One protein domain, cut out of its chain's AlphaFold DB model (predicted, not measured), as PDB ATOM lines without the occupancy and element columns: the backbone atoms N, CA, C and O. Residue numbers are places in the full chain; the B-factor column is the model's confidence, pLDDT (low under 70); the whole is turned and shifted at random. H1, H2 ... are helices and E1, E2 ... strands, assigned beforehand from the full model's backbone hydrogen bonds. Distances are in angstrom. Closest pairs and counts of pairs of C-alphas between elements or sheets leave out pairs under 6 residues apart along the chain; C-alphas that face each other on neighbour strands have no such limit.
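AT A GLANCE: This is residues 20 to 105 of the 105 residues of an uncharacterized protein of Lishizhenia tianjinensis (UniProt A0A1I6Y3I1). A small compact head, a three-stranded sheet with the short helix H1 over one face, has one long, free helix, H2, sticking out of it as a handle with residues 78 to 105. The 86 printed residues hold E1, E2, E3, H1 and H2 in that order along the chain; the sheet runs E2 E1 E3, antiparallel, and the class is mixed, helices and strands. The whole is extended, with a radius of gyration of the C-alphas of 21.2 A and spans of 73 by 27 by 16 A, a rod whose length H2 makes.

HOW THE PARTS SIT: Look first at E1, residues 22 to 26, the inner strand. E2, residues 31 to 35, forms a hairpin with it, with N 24 and O 33 2.8 A apart, within hydrogen-bond range. On its other side is E3, residues 46 to 48, with N 25 and O 47 at 2.8 A. H1, residues 54 to 63, is on the sheet, making two layers, a helix on one face of a sheet. Its height over the sheet is 9.9 A, and it runs along the strands, at 15 degrees to E1 on the local plane; the closest C-alphas of the two are those of Leu 23 and Tyr 54, 6.1 A apart. H2, residues 74 to 103, is not on the sheet, and it is apart from H1. In H1 and H2 every O i to N i+4 pair is within hydrogen-bond range.

IN THESE COORDINATES: Find C-alpha 22 at (155.401, 137.893, 137.145), where E1 begins; it spans 13.0 A, E2 12.4 A and H1 14.1 A. H2 runs 43.8 A, from C-alpha 74 at (167.655, 123.723, 138.953) to C-alpha 103 at (180.336, 86.698, 158.627).

THE WHOLE: The C-alphas of Gly 52 and Leu 105, the two farthest apart, are 72.8 A apart. The printed part has no cut, and no link is long. pLDDT is under 70 at residues 20 to 21, 37 to 39 and 100 to 105.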
ATOM      1  N   VAL A  20     150.446 135.887 132.254       56.25
ATOM      2  CA  VAL A  20     151.807 135.706 132.759       56.25
ATOM      3  C   VAL A  20     152.152 136.967 133.543       56.25
ATOM      4  O   VAL A  20     152.590 137.963 132.966       56.25
ATOM      5  N   ASP A  21     151.901 136.925 134.846       65.69
ATOM      6  CA  ASP A  21     151.837 138.132 135.675       65.69
ATOM      7  C   ASP A  21     153.101 138.392 136.510       65.69
ATOM      8  O   ASP A  21     153.143 139.351 137.265       65.69
ATOM      9  N   ALA A  22     154.175 137.599 136.399       78.00
ATOM     10  CA  ALA A  22     155.401 137.893 137.145       78.00
ATOM     11  C   ALA A  22     156.691 137.449 136.444       78.00
ATOM     12  O   ALA A  22     156.944 136.271 136.190       78.00
ATOM     13  N   LEU A  23     157.613 138.392 136.248       87.31
ATOM     14  CA  LEU A  23     158.999 138.067 135.920       87.31
ATOM     15  C   LEU A  23     159.800 137.845 137.204       87.31
ATOM     16  O   LEU A  23     159.908 138.729 138.057       87.31
ATOM     17  N   LYS A  24     160.422 136.675 137.326       89.19
ATOM     18  CA  LYS A  24     161.310 136.334 138.438       89.19
ATOM     19  C   LYS A  24     162.738 136.200 137.935       89.19
ATOM     20  O   LYS A  24     162.997 135.689 136.847       89.19
ATOM     21  N   VAL A  25     163.678 136.688 138.733       91.75
ATOM     22  CA  VAL A  25     165.098 136.781 138.388       91.75
ATOM     23  C   VAL A  25     165.899 136.037 139.435       91.75
ATOM     24  O   VAL A  25     165.803 136.345 140.620       91.75
ATOM     25  N   ASN A  26     166.724 135.092 139.004       93.12
ATOM     26  CA  ASN A  26     167.686 134.433 139.863       93.12
ATOM     27  C   ASN A  26     169.059 135.090 139.727       93.12
ATOM     28  O   ASN A  26     169.736 134.966 138.702       93.12
ATOM     29  N   HIS A  27     169.499 135.777 140.777       91.38
ATOM     30  CA  HIS A  27     170.782 136.477 140.765       91.38
ATOM     31  C   HIS A  27     171.995 135.547 140.908       91.38
ATOM     32  O   HIS A  27     173.099 135.959 140.532       91.38
ATOM     33  N   LEU A  28     171.795 134.321 141.409       90.69
ATOM     34  CA  LEU A  28     172.842 133.311 141.577       90.69
ATOM     35  C   LEU A  28     173.109 132.568 140.267       90.69
ATOM     36  O   LEU A  28     174.254 132.494 139.830       90.69
ATOM     37  N   THR A  29     172.060 132.053 139.620       91.62
ATOM     38  CA  THR A  29     172.183 131.301 138.356       91.62
ATOM     39  C   THR A  29     172.182 132.175 137.115       91.62
ATOM     40  O   THR A  29     172.414 131.659 136.025       91.62
ATOM     41  N   LYS A  30     171.904 133.477 137.255       93.19
ATOM     42  CA  LYS A  30     171.668 134.387 136.123       93.19
ATOM     43  C   LYS A  30     170.523 133.895 135.232       93.19
ATOM     44  O   LYS A  30     170.622 133.890 134.007       93.19
ATOM     45  N   GLN A  31     169.426 133.467 135.854       93.56
ATOM     46  CA  GLN A  31     168.249 132.960 135.147       93.56
ATOM     47  C   GLN A  31     167.054 133.905 135.267       93.56
ATOM     48  O   GLN A  31     166.892 134.597 136.270       93.56
ATOM     49  N   LEU A  32     166.212 133.909 134.240       92.25
ATOM     50  CA  LEU A  32     164.924 134.592 134.184       92.25
ATOM     51  C   LEU A  32     163.830 133.543 134.061       92.25
ATOM     52  O   LEU A  32     163.931 132.657 133.217       92.25
ATOM     53  N   TYR A  33     162.790 133.645 134.874       89.69
ATOM     54  CA  TYR A  33     161.647 132.745 134.829       89.69
ATOM     55  C   TYR A  33     160.368 133.562 134.778       89.69
ATOM     56  O   TYR A  33     160.152 134.443 135.610       89.69
ATOM     57  N   TRP A  34     159.536 133.250 133.796       87.50
ATOM     58  CA  TRP A  34     158.173 133.743 133.733       87.50
ATOM     59  C   TRP A  34     157.311 132.879 134.640       87.50
ATOM     60  O   TRP A  34     157.148 131.685 134.392       87.50
ATOM     61  N   ALA A  35     156.829 133.480 135.717       79.50
ATOM     62  CA  ALA A  35     155.905 132.866 136.648       79.50
ATOM     63  C   ALA A  35     154.539 133.523 136.496       79.50
ATOM     64  O   ALA A  35     154.441 134.725 136.260       79.50
ATOM     65  N   ASP A  36     153.497 132.748 136.741       73.75
ATOM     66  CA  ASP A  36     152.223 133.329 137.143       73.75
ATOM     67  C   ASP A  36     152.344 133.745 138.621       73.75
ATOM     68  O   ASP A  36     153.140 133.155 139.367       73.75
ATOM     69  N   GLU A  37     151.592 134.755 139.066       64.12
ATOM     70  CA  GLU A  37     151.642 135.240 140.460       64.12
ATOM     71  C   GLU A  37     151.451 134.106 141.485       64.12
ATOM     72  O   GLU A  37     152.160 134.052 142.495       64.12
ATOM     73  N   ASP A  38     150.594 133.137 141.155       64.81
ATOM     74  CA  ASP A  38     150.263 131.974 141.986       64.81
ATOM     75  C   ASP A  38     151.294 130.831 141.915       64.81
ATOM     76  O   ASP A  38     151.253 129.888 142.716       64.81
ATOM     77  N   HIS A  39     152.246 130.875 140.975       66.38
ATOM     78  CA  HIS A  39     153.218 129.799 140.796       66.38
ATOM     79  C   HIS A  39     154.391 129.909 141.785       66.38
ATOM     80  O   HIS A  39     155.201 130.852 141.769       66.38
ATOM     81  N   TYR A  40     154.542 128.865 142.614       70.88
ATOM     82  CA  TYR A  40     155.723 128.687 143.456       70.88
ATOM     83  C   TYR A  40     156.968 128.621 142.572       70.88
ATOM     84  O   TYR A  40     157.048 127.874 141.599       70.88
ATOM     85  N   THR A  41     157.952 129.428 142.918       78.75
ATOM     86  CA  THR A  41     159.209 129.581 142.183       78.75
ATOM     87  C   THR A  41     160.337 129.300 143.143       78.75
ATOM     88  O   THR A  41     160.144 129.451 144.347       78.75
ATOM     89  N   GLY A  42     161.484 128.863 142.616       78.12
ATOM     90  CA  GLY A  42     162.638 128.463 143.420       78.12
ATOM     91  C   GLY A  42     162.887 129.387 144.613       78.12
ATOM     92  O   GLY A  42     162.652 130.593 144.562       78.12
ATOM     93  N   PHE A  43     163.351 128.815 145.715       84.00
ATOM     94  CA  PHE A  43     163.529 129.559 146.959       84.00
ATOM     95  C   PHE A  43     164.923 130.195 147.065       84.00
ATOM     96  O   PHE A  43     165.122 131.089 147.889       84.00
ATOM     97  N   LEU A  44     165.901 129.774 146.248       87.62
ATOM     98  CA  LEU A  44     167.278 130.273 146.325       87.62
ATOM     99  C   LEU A  44     167.576 131.330 145.266       87.62
ATOM    100  O   LEU A  44     167.639 131.043 144.074       87.62
ATOM    101  N   GLY A  45     167.862 132.553 145.716       86.88
ATOM    102  CA  GLY A  45     168.389 133.618 144.859       86.88
ATOM    103  C   GLY A  45     167.381 134.226 143.884       86.88
ATOM    104  O   GLY A  45     167.771 135.098 143.106       86.88
ATOM    105  N   TRP A  46     166.120 133.794 143.937       90.50
ATOM    106  CA  TRP A  46     165.020 134.329 143.145       90.50
ATOM    107  C   TRP A  46     164.455 135.609 143.756       90.50
ATOM    108  O   TRP A  46     164.236 135.704 144.964       90.50
ATOM    109  N   ARG A  47     164.187 136.593 142.901       89.12
ATOM    110  CA  ARG A  47     163.540 137.854 143.249       89.12
ATOM    111  C   ARG A  47     162.503 138.208 142.192       89.12
ATOM    112  O   ARG A  47     162.792 138.114 141.002       89.12
ATOM    113  N   SER A  48     161.322 138.638 142.622       87.88
ATOM    114  CA  SER A  48     160.306 139.172 141.713       87.88
ATOM    115  C   SER A  48     160.691 140.563 141.217       87.88
ATOM    116  O   SER A  48     161.209 141.394 141.973       87.88
ATOM    117  N   VAL A  49     160.436 140.807 139.941       86.62
ATOM    118  CA  VAL A  49     160.484 142.131 139.321       86.62
ATOM    119  C   VAL A  49     159.134 142.812 139.536       86.62
ATOM    120  O   VAL A  49     158.117 142.133 139.597       86.62
ATOM    121  N   HIS A  50     159.139 144.137 139.701       78.44
ATOM    122  CA  HIS A  50     157.913 144.908 139.925       78.44
ATOM    123  C   HIS A  50     156.988 144.874 138.709       78.44
ATOM    124  O   HIS A  50     157.446 144.771 137.566       78.44
ATOM    125  N   ASP A  51     155.698 145.043 138.978       74.06
ATOM    126  CA  ASP A  51     154.666 144.901 137.966       74.06
ATOM    127  C   ASP A  51     154.672 146.031 136.935       74.06
ATOM    128  O   ASP A  51     155.072 147.167 137.205       74.06
ATOM    129  N   GLY A  52     154.252 145.703 135.711       74.19
ATOM    130  CA  GLY A  52     154.097 146.671 134.620       74.19
ATOM    131  C   GLY A  52     155.392 147.100 133.914       74.19
ATOM    132  O   GLY A  52     155.348 147.977 133.049       74.19
ATOM    133  N   ILE A  53     156.545 146.499 134.240       79.88
ATOM    134  CA  ILE A  53     157.839 146.800 133.589       79.88
ATOM    135  C   ILE A  53     158.577 145.567 133.037       79.88
ATOM    136  O   ILE A  53     159.749 145.673 132.672       79.88
ATOM    137  N   TYR A  54     157.911 144.413 132.933       79.81
ATOM    138  CA  TYR A  54     158.557 143.133 132.606       79.81
ATOM    139  C   TYR A  54     159.337 143.153 131.284       79.81
ATOM    140  O   TYR A  54     160.498 142.750 131.268       79.81
ATOM    141  N   ASP A  55     158.769 143.697 130.203       81.56
ATOM    142  CA  ASP A  55     159.430 143.720 128.886       81.56
ATOM    143  C   ASP A  55     160.750 144.503 128.906       81.56
ATOM    144  O   ASP A  55     161.766 144.069 128.356       81.56
ATOM    145  N   LYS A  56     160.765 145.649 129.598       85.25
ATOM    146  CA  LYS A  56     161.972 146.476 129.752       85.25
ATOM    147  C   LYS A  56     163.021 145.760 130.598       85.25
ATOM    148  O   LYS A  56     164.214 145.822 130.300       85.25
ATOM    149  N   GLU A  57     162.575 145.085 131.650       87.12
ATOM    150  CA  GLU A  57     163.445 144.372 132.579       87.12
ATOM    151  C   GLU A  57     164.063 143.130 131.933       87.12
ATOM    152  O   GLU A  57     165.255 142.893 132.119       87.12
ATOM    153  N   ILE A  58     163.327 142.399 131.090       88.25
ATOM    154  CA  ILE A  58     163.872 141.271 130.317       88.25
ATOM    155  C   ILE A  58     164.999 141.730 129.417       88.25
ATOM    156  O   ILE A  58     166.079 141.147 129.468       88.25
ATOM    157  N   ILE A  59     164.779 142.795 128.642       88.81
ATOM    158  CA  ILE A  59     165.811 143.340 127.754       88.81
ATOM    159  C   ILE A  59     167.040 143.748 128.577       88.81
ATOM    160  O   ILE A  59     168.171 143.414 128.214       88.81
ATOM    161  N   ARG A  60     166.833 144.408 129.727       91.38
ATOM    162  CA  ARG A  60     167.930 144.805 130.622       91.38
ATOM    163  C   ARG A  60     168.710 143.600 131.147       91.38
ATOM    164  O   ARG A  60     169.938 143.623 131.139       91.38
ATOM    165  N   PHE A  61     168.028 142.561 131.617       92.19
ATOM    166  CA  PHE A  61     168.680 141.382 132.182       92.19
ATOM    167  C   PHE A  61     169.345 140.513 131.112       92.19
ATOM    168  O   PHE A  61     170.453 140.027 131.335       92.19
ATOM    169  N   GLN A  62     168.746 140.375 129.931       90.44
ATOM    170  CA  GLN A  62     169.371 139.687 128.799       90.44
ATOM    171  C   GLN A  62     170.663 140.391 128.361       90.44
ATOM    172  O   GLN A  62     171.673 139.726 128.132       90.44
ATOM    173  N   ALA A  63     170.689 141.730 128.357       93.06
ATOM    174  CA  ALA A  63     171.920 142.496 128.133       93.06
ATOM    175  C   ALA A  63     172.985 142.265 129.228       93.06
ATOM    176  O   ALA A  63     174.176 142.441 128.987       93.06
ATOM    177  N   GLN A  64     172.571 141.835 130.424       91.38
ATOM    178  CA  GLN A  64     173.440 141.472 131.550       91.38
ATOM    179  C   GLN A  64     173.760 139.967 131.615       91.38
ATOM    180  O   GLN A  64     174.158 139.473 132.672       91.38
ATOM    181  N   VAL A  65     173.617 139.239 130.500       93.56
ATOM    182  CA  VAL A  65     173.950 137.803 130.376       93.56
ATOM    183  C   VAL A  65     172.996 136.883 131.156       93.56
ATOM    184  O   VAL A  65     173.307 135.722 131.414       93.56
ATOM    185  N   TYR A  66     171.810 137.363 131.534       94.31
ATOM    186  CA  TYR A  66     170.792 136.477 132.093       94.31
ATOM    187  C   TYR A  66     170.088 135.698 130.981       94.31
ATOM    188  O   TYR A  66     169.824 136.225 129.899       94.31
ATOM    189  N   THR A  67     169.741 134.446 131.267       93.44
ATOM    190  CA  THR A  67     169.097 133.539 130.307       93.44
ATOM    191  C   THR A  67     167.711 133.121 130.781       93.44
ATOM    192  O   THR A  67     167.489 132.922 131.972       93.44
ATOM    193  N   LEU A  68     166.759 132.994 129.856       90.56
ATOM    194  CA  LEU A  68     165.431 132.467 130.176       90.56
ATOM    195  C   LEU A  68     165.524 130.978 130.526       90.56
ATOM    196  O   LEU A  68     166.212 130.213 129.851       90.56
ATOM    197  N   THR A  69     164.812 130.571 131.571       90.56
ATOM    198  CA  THR A  69     164.661 129.177 131.988       90.56
ATOM    199  C   THR A  69     163.185 128.824 132.077       90.56
ATOM    200  O   THR A  69     162.368 129.650 132.465       90.56
ATOM    201  N   ASN A  70     162.860 127.567 131.774       88.38
ATOM    202  CA  ASN A  70     161.548 126.976 132.054       88.38
ATOM    203  C   ASN A  70     161.562 126.161 133.356       88.38
ATOM    204  O   ASN A  70     160.540 125.618 133.765       88.38
ATOM    205  N   TYR A  71     162.727 126.041 133.999       89.12
ATOM    206  CA  TYR A  71     162.925 125.228 135.189       89.12
ATOM    207  C   TYR A  71     163.581 126.055 136.302       89.12
ATOM    208  O   TYR A  71     164.810 126.180 136.331       89.12
ATOM    209  N   PRO A  72     162.789 126.640 137.220       88.94
ATOM    210  CA  PRO A  72     163.309 127.552 138.234       88.94
ATOM    211  C   PRO A  72     163.902 126.845 139.465       88.94
ATOM    212  O   PRO A  72     164.404 127.517 140.360       88.94
ATOM    213  N   PHE A  73     163.872 125.508 139.515       90.56
ATOM    214  CA  PHE A  73     164.335 124.692 140.650       90.56
ATOM    215  C   PHE A  73     165.651 123.950 140.370       90.56
ATOM    216  O   PHE A  73     165.931 122.917 140.984       90.56
ATOM    217  N   LEU A  74     166.440 124.413 139.394       86.88
ATOM    218  CA  LEU A  74     167.655 123.723 138.953       86.88
ATOM    219  C   LEU A  74     168.643 123.498 140.108       86.88
ATOM    220  O   LEU A  74     169.063 122.366 140.346       86.88
ATOM    221  N   ILE A  75     168.999 124.561 140.836       90.19
ATOM    222  CA  ILE A  75     169.963 124.482 141.944       90.19
ATOM    223  C   ILE A  75     169.388 123.665 143.096       90.19
ATOM    224  O   ILE A  75     170.070 122.809 143.657       90.19
ATOM    225  N   GLU A  76     168.135 123.917 143.442       91.19
ATOM    226  CA  GLU A  76     167.423 123.248 144.520       91.19
ATOM    227  C   GLU A  76     167.423 121.732 144.303       91.19
ATOM    228  O   GLU A  76     167.735 120.962 145.213       91.19
ATOM    229  N   THR A  77     167.167 121.304 143.068       91.62
ATOM    230  CA  THR A  77     167.172 119.892 142.674       91.62
ATOM    231  C   THR A  77     168.556 119.271 142.800       91.62
ATOM    232  O   THR A  77     168.682 118.156 143.309       91.62
ATOM    233  N   ILE A  78     169.609 119.997 142.413       91.75
ATOM    234  CA  ILE A  78     170.996 119.548 142.594       91.75
ATOM    235  C   ILE A  78     171.304 119.360 144.086       91.75
ATOM    236  O   ILE A  78     171.855 118.329 144.473       91.75
ATOM    237  N   ILE A  79     170.911 120.308 144.941       93.88
ATOM    238  CA  ILE A  79     171.139 120.227 146.392       93.88
ATOM    239  C   ILE A  79     170.407 119.024 146.993       93.88
ATOM    240  O   ILE A  79     171.011 118.240 147.730       93.88
ATOM    241  N   VAL A  80     169.128 118.835 146.655       95.50
ATOM    242  CA  VAL A  80     168.343 117.681 147.120       95.50
ATOM    243  C   VAL A  80     169.000 116.372 146.679       95.50
ATOM    244  O   VAL A  80     169.167 115.460 147.491       95.50
ATOM    245  N   PHE A  81     169.443 116.291 145.425       96.00
ATOM    246  CA  PHE A  81     170.118 115.107 144.900       96.00
ATOM    247  C   PHE A  81     171.431 114.800 145.638       96.00
ATOM    248  O   PHE A  81     171.706 113.637 145.948       96.00
ATOM    249  N   LEU A  82     172.220 115.824 145.976       96.12
ATOM    250  CA  LEU A  82     173.449 115.669 146.762       96.12
ATOM    251  C   LEU A  82     173.161 115.137 148.173       96.12
ATOM    252  O   LEU A  82     173.836 114.210 148.630       96.12
ATOM    253  N   ILE A  83     172.131 115.665 148.843       96.62
ATOM    254  CA  ILE A  83     171.716 115.209 150.179       96.62
ATOM    255  C   ILE A  83     171.270 113.744 150.134       96.62
ATOM    256  O   ILE A  83     171.736 112.927 150.933       96.62
ATOM    257  N   LEU A  84     170.412 113.383 149.176       96.75
ATOM    258  CA  LEU A  84     169.929 112.009 149.016       96.75
ATOM    259  C   LEU A  84     171.071 111.041 148.696       96.75
ATOM    260  O   LEU A  84     171.150 109.968 149.297       96.75
ATOM    261  N   SER A  85     171.993 111.439 147.818       94.81
ATOM    262  CA  SER A  85     173.173 110.639 147.472       94.81
ATOM    263  C   SER A  85     174.073 110.400 148.687       94.81
ATOM    264  O   SER A  85     174.528 109.277 148.917       94.81
ATOM    265  N   PHE A  86     174.284 111.424 149.516       96.38
ATOM    266  CA  PHE A  86     175.062 111.307 150.749       96.38
ATOM    267  C   PHE A  86     174.413 110.353 151.762       96.38
ATOM    268  O   PHE A  86     175.088 109.482 152.325       96.38
ATOM    269  N   LEU A  87     173.099 110.474 151.978       95.62
ATOM    270  CA  LEU A  87     172.350 109.586 152.872       95.62
ATOM    271  C   LEU A  87     172.358 108.139 152.367       95.62
ATOM    272  O   LEU A  87     172.614 107.214 153.145       95.62
ATOM    273  N   PHE A  88     172.147 107.943 151.064       95.00
ATOM    274  CA  PHE A  88     172.195 106.632 150.427       95.00
ATOM    275  C   PHE A  88     173.573 105.983 150.586       95.00
ATOM    276  O   PHE A  88     173.672 104.832 151.018       95.00
ATOM    277  N   LEU A  89     174.650 106.732 150.336       95.38
ATOM    278  CA  LEU A  89     176.013 106.239 150.509       95.38
ATOM    279  C   LEU A  89     176.273 105.807 151.959       95.38
ATOM    280  O   LEU A  89     176.792 104.712 152.197       95.38
ATOM    281  N   ARG A  90     175.858 106.614 152.946       93.19
ATOM    282  CA  ARG A  90     175.978 106.242 154.366       93.19
ATOM    283  C   ARG A  90     175.201 104.974 154.705       93.19
ATOM    284  O   ARG A  90     175.713 104.125 155.439       93.19
ATOM    285  N   PHE A  91     173.994 104.828 154.171       92.50
ATOM    286  CA  PHE A  91     173.175 103.638 154.371       92.50
ATOM    287  C   PHE A  91     173.841 102.380 153.797       92.50
ATOM    288  O   PHE A  91     173.953 101.366 154.495       92.50
ATOM    289  N   VAL A  92     174.352 102.457 152.564       92.06
ATOM    290  CA  VAL A  92     175.061 101.352 151.901       92.06
ATOM    291  C   VAL A  92     176.319 100.959 152.678       92.06
ATOM    292  O   VAL A  92     176.527  99.772 152.947       92.06
ATOM    293  N   ILE A  93     177.130 101.932 153.105       91.44
ATOM    294  CA  ILE A  93     178.342 101.674 153.898       91.44
ATOM    295  C   ILE A  93     177.987 100.999 155.229       91.44
ATOM    296  O   ILE A  93     178.625 100.014 155.606       91.44
ATOM    297  N   LYS A  94     176.953 101.481 155.934       88.06
ATOM    298  CA  LYS A  94     176.510 100.885 157.204       88.06
ATOM    299  C   LYS A  94     176.046  99.437 157.016       88.06
ATOM    300  O   LYS A  94     176.428  98.576 157.806       88.06
ATOM    301  N   ARG A  95     175.289  99.141 155.952       83.25
ATOM    302  CA  ARG A  95     174.866  97.764 155.637       83.25
ATOM    303  C   ARG A  95     176.045  96.839 155.334       83.25
ATOM    304  O   ARG A  95     176.068  95.726 155.852       83.25
ATOM    305  N   ARG A  96     177.039  97.294 154.562       81.81
ATOM    306  CA  ARG A  96     178.247  96.496 154.275       81.81
ATOM    307  C   ARG A  96     179.037  96.173 155.545       81.81
ATOM    308  O   ARG A  96     179.413  95.023 155.738       81.81
ATOM    309  N   LYS A  97     179.219  97.148 156.444       78.56
ATOM    310  CA  LYS A  97     179.892  96.926 157.737       78.56
ATOM    311  C   LYS A  97     179.166  95.892 158.604       78.56
ATOM    312  O   LYS A  97     179.818  95.035 159.191       78.56
ATOM    313  N   ASN A  98     177.834  95.942 158.648       73.88
ATOM    314  CA  ASN A  98     177.047  94.976 159.416       73.88
ATOM    315  C   ASN A  98     177.112  93.560 158.826       73.88
ATOM    316  O   ASN A  98     177.229  92.612 159.593       73.88
ATOM    317  N   LYS A  99     177.091  93.417 157.491       72.38
ATOM    318  CA  LYS A  99     177.220  92.111 156.826       72.38
ATOM    319  C   LYS A  99     178.594  91.470 157.063       72.38
ATOM    320  O   LYS A  99     178.659  90.295 157.391       72.38
ATOM    321  N   MET A 100     179.680  92.244 156.976       61.41
ATOM    322  CA  MET A 100     181.013  91.711 157.296       61.41
ATOM    323  C   MET A 100     181.102  91.274 158.762       61.41
ATOM    324  O   MET A 100     181.647  90.221 159.051       61.41
ATOM    325  N   LYS A 101     180.529  92.036 159.704       61.38
ATOM    326  CA  LYS A 101     180.562  91.654 161.124       61.38
ATOM    327  C   LYS A 101     179.803  90.349 161.409       61.38
ATOM    328  O   LYS A 101     180.232  89.611 162.284       61.38
ATOM    329  N   SER A 102     178.711  90.063 160.693       64.88
ATOM    330  CA  SER A 102     177.971  88.800 160.844       64.88
ATOM    331  C   SER A 102     178.644  87.593 160.190       64.88
ATOM    332  O   SER A 102     178.290  86.478 160.526       64.88
ATOM    333  N   GLU A 103     179.564  87.794 159.243       61.97
ATOM    334  CA  GLU A 103     180.336  86.698 158.627       61.97
ATOM    335  C   GLU A 103     181.579  86.317 159.460       61.97
ATOM    336  O   GLU A 103     182.174  85.271 159.224       61.97
ATOM    337  N   PHE A 104     181.971  87.153 160.430       55.62
ATOM    338  CA  PHE A 104     183.125  86.943 161.319       55.62
ATOM    339  C   PHE A 104     182.755  86.487 162.748       55.62
ATOM    340  O   PHE A 104     183.659  86.284 163.559       55.62
ATOM    341  N   LEU A 105     181.462  86.360 163.068       52.56
ATOM    342  CA  LEU A 105     180.930  85.814 164.328       52.56
ATOM    343  C   LEU A 105     180.277  84.460 164.057       52.56
ATOM    344  O   LEU A 105     180.439  83.568 164.915       52.56
TER     345      LEU A 105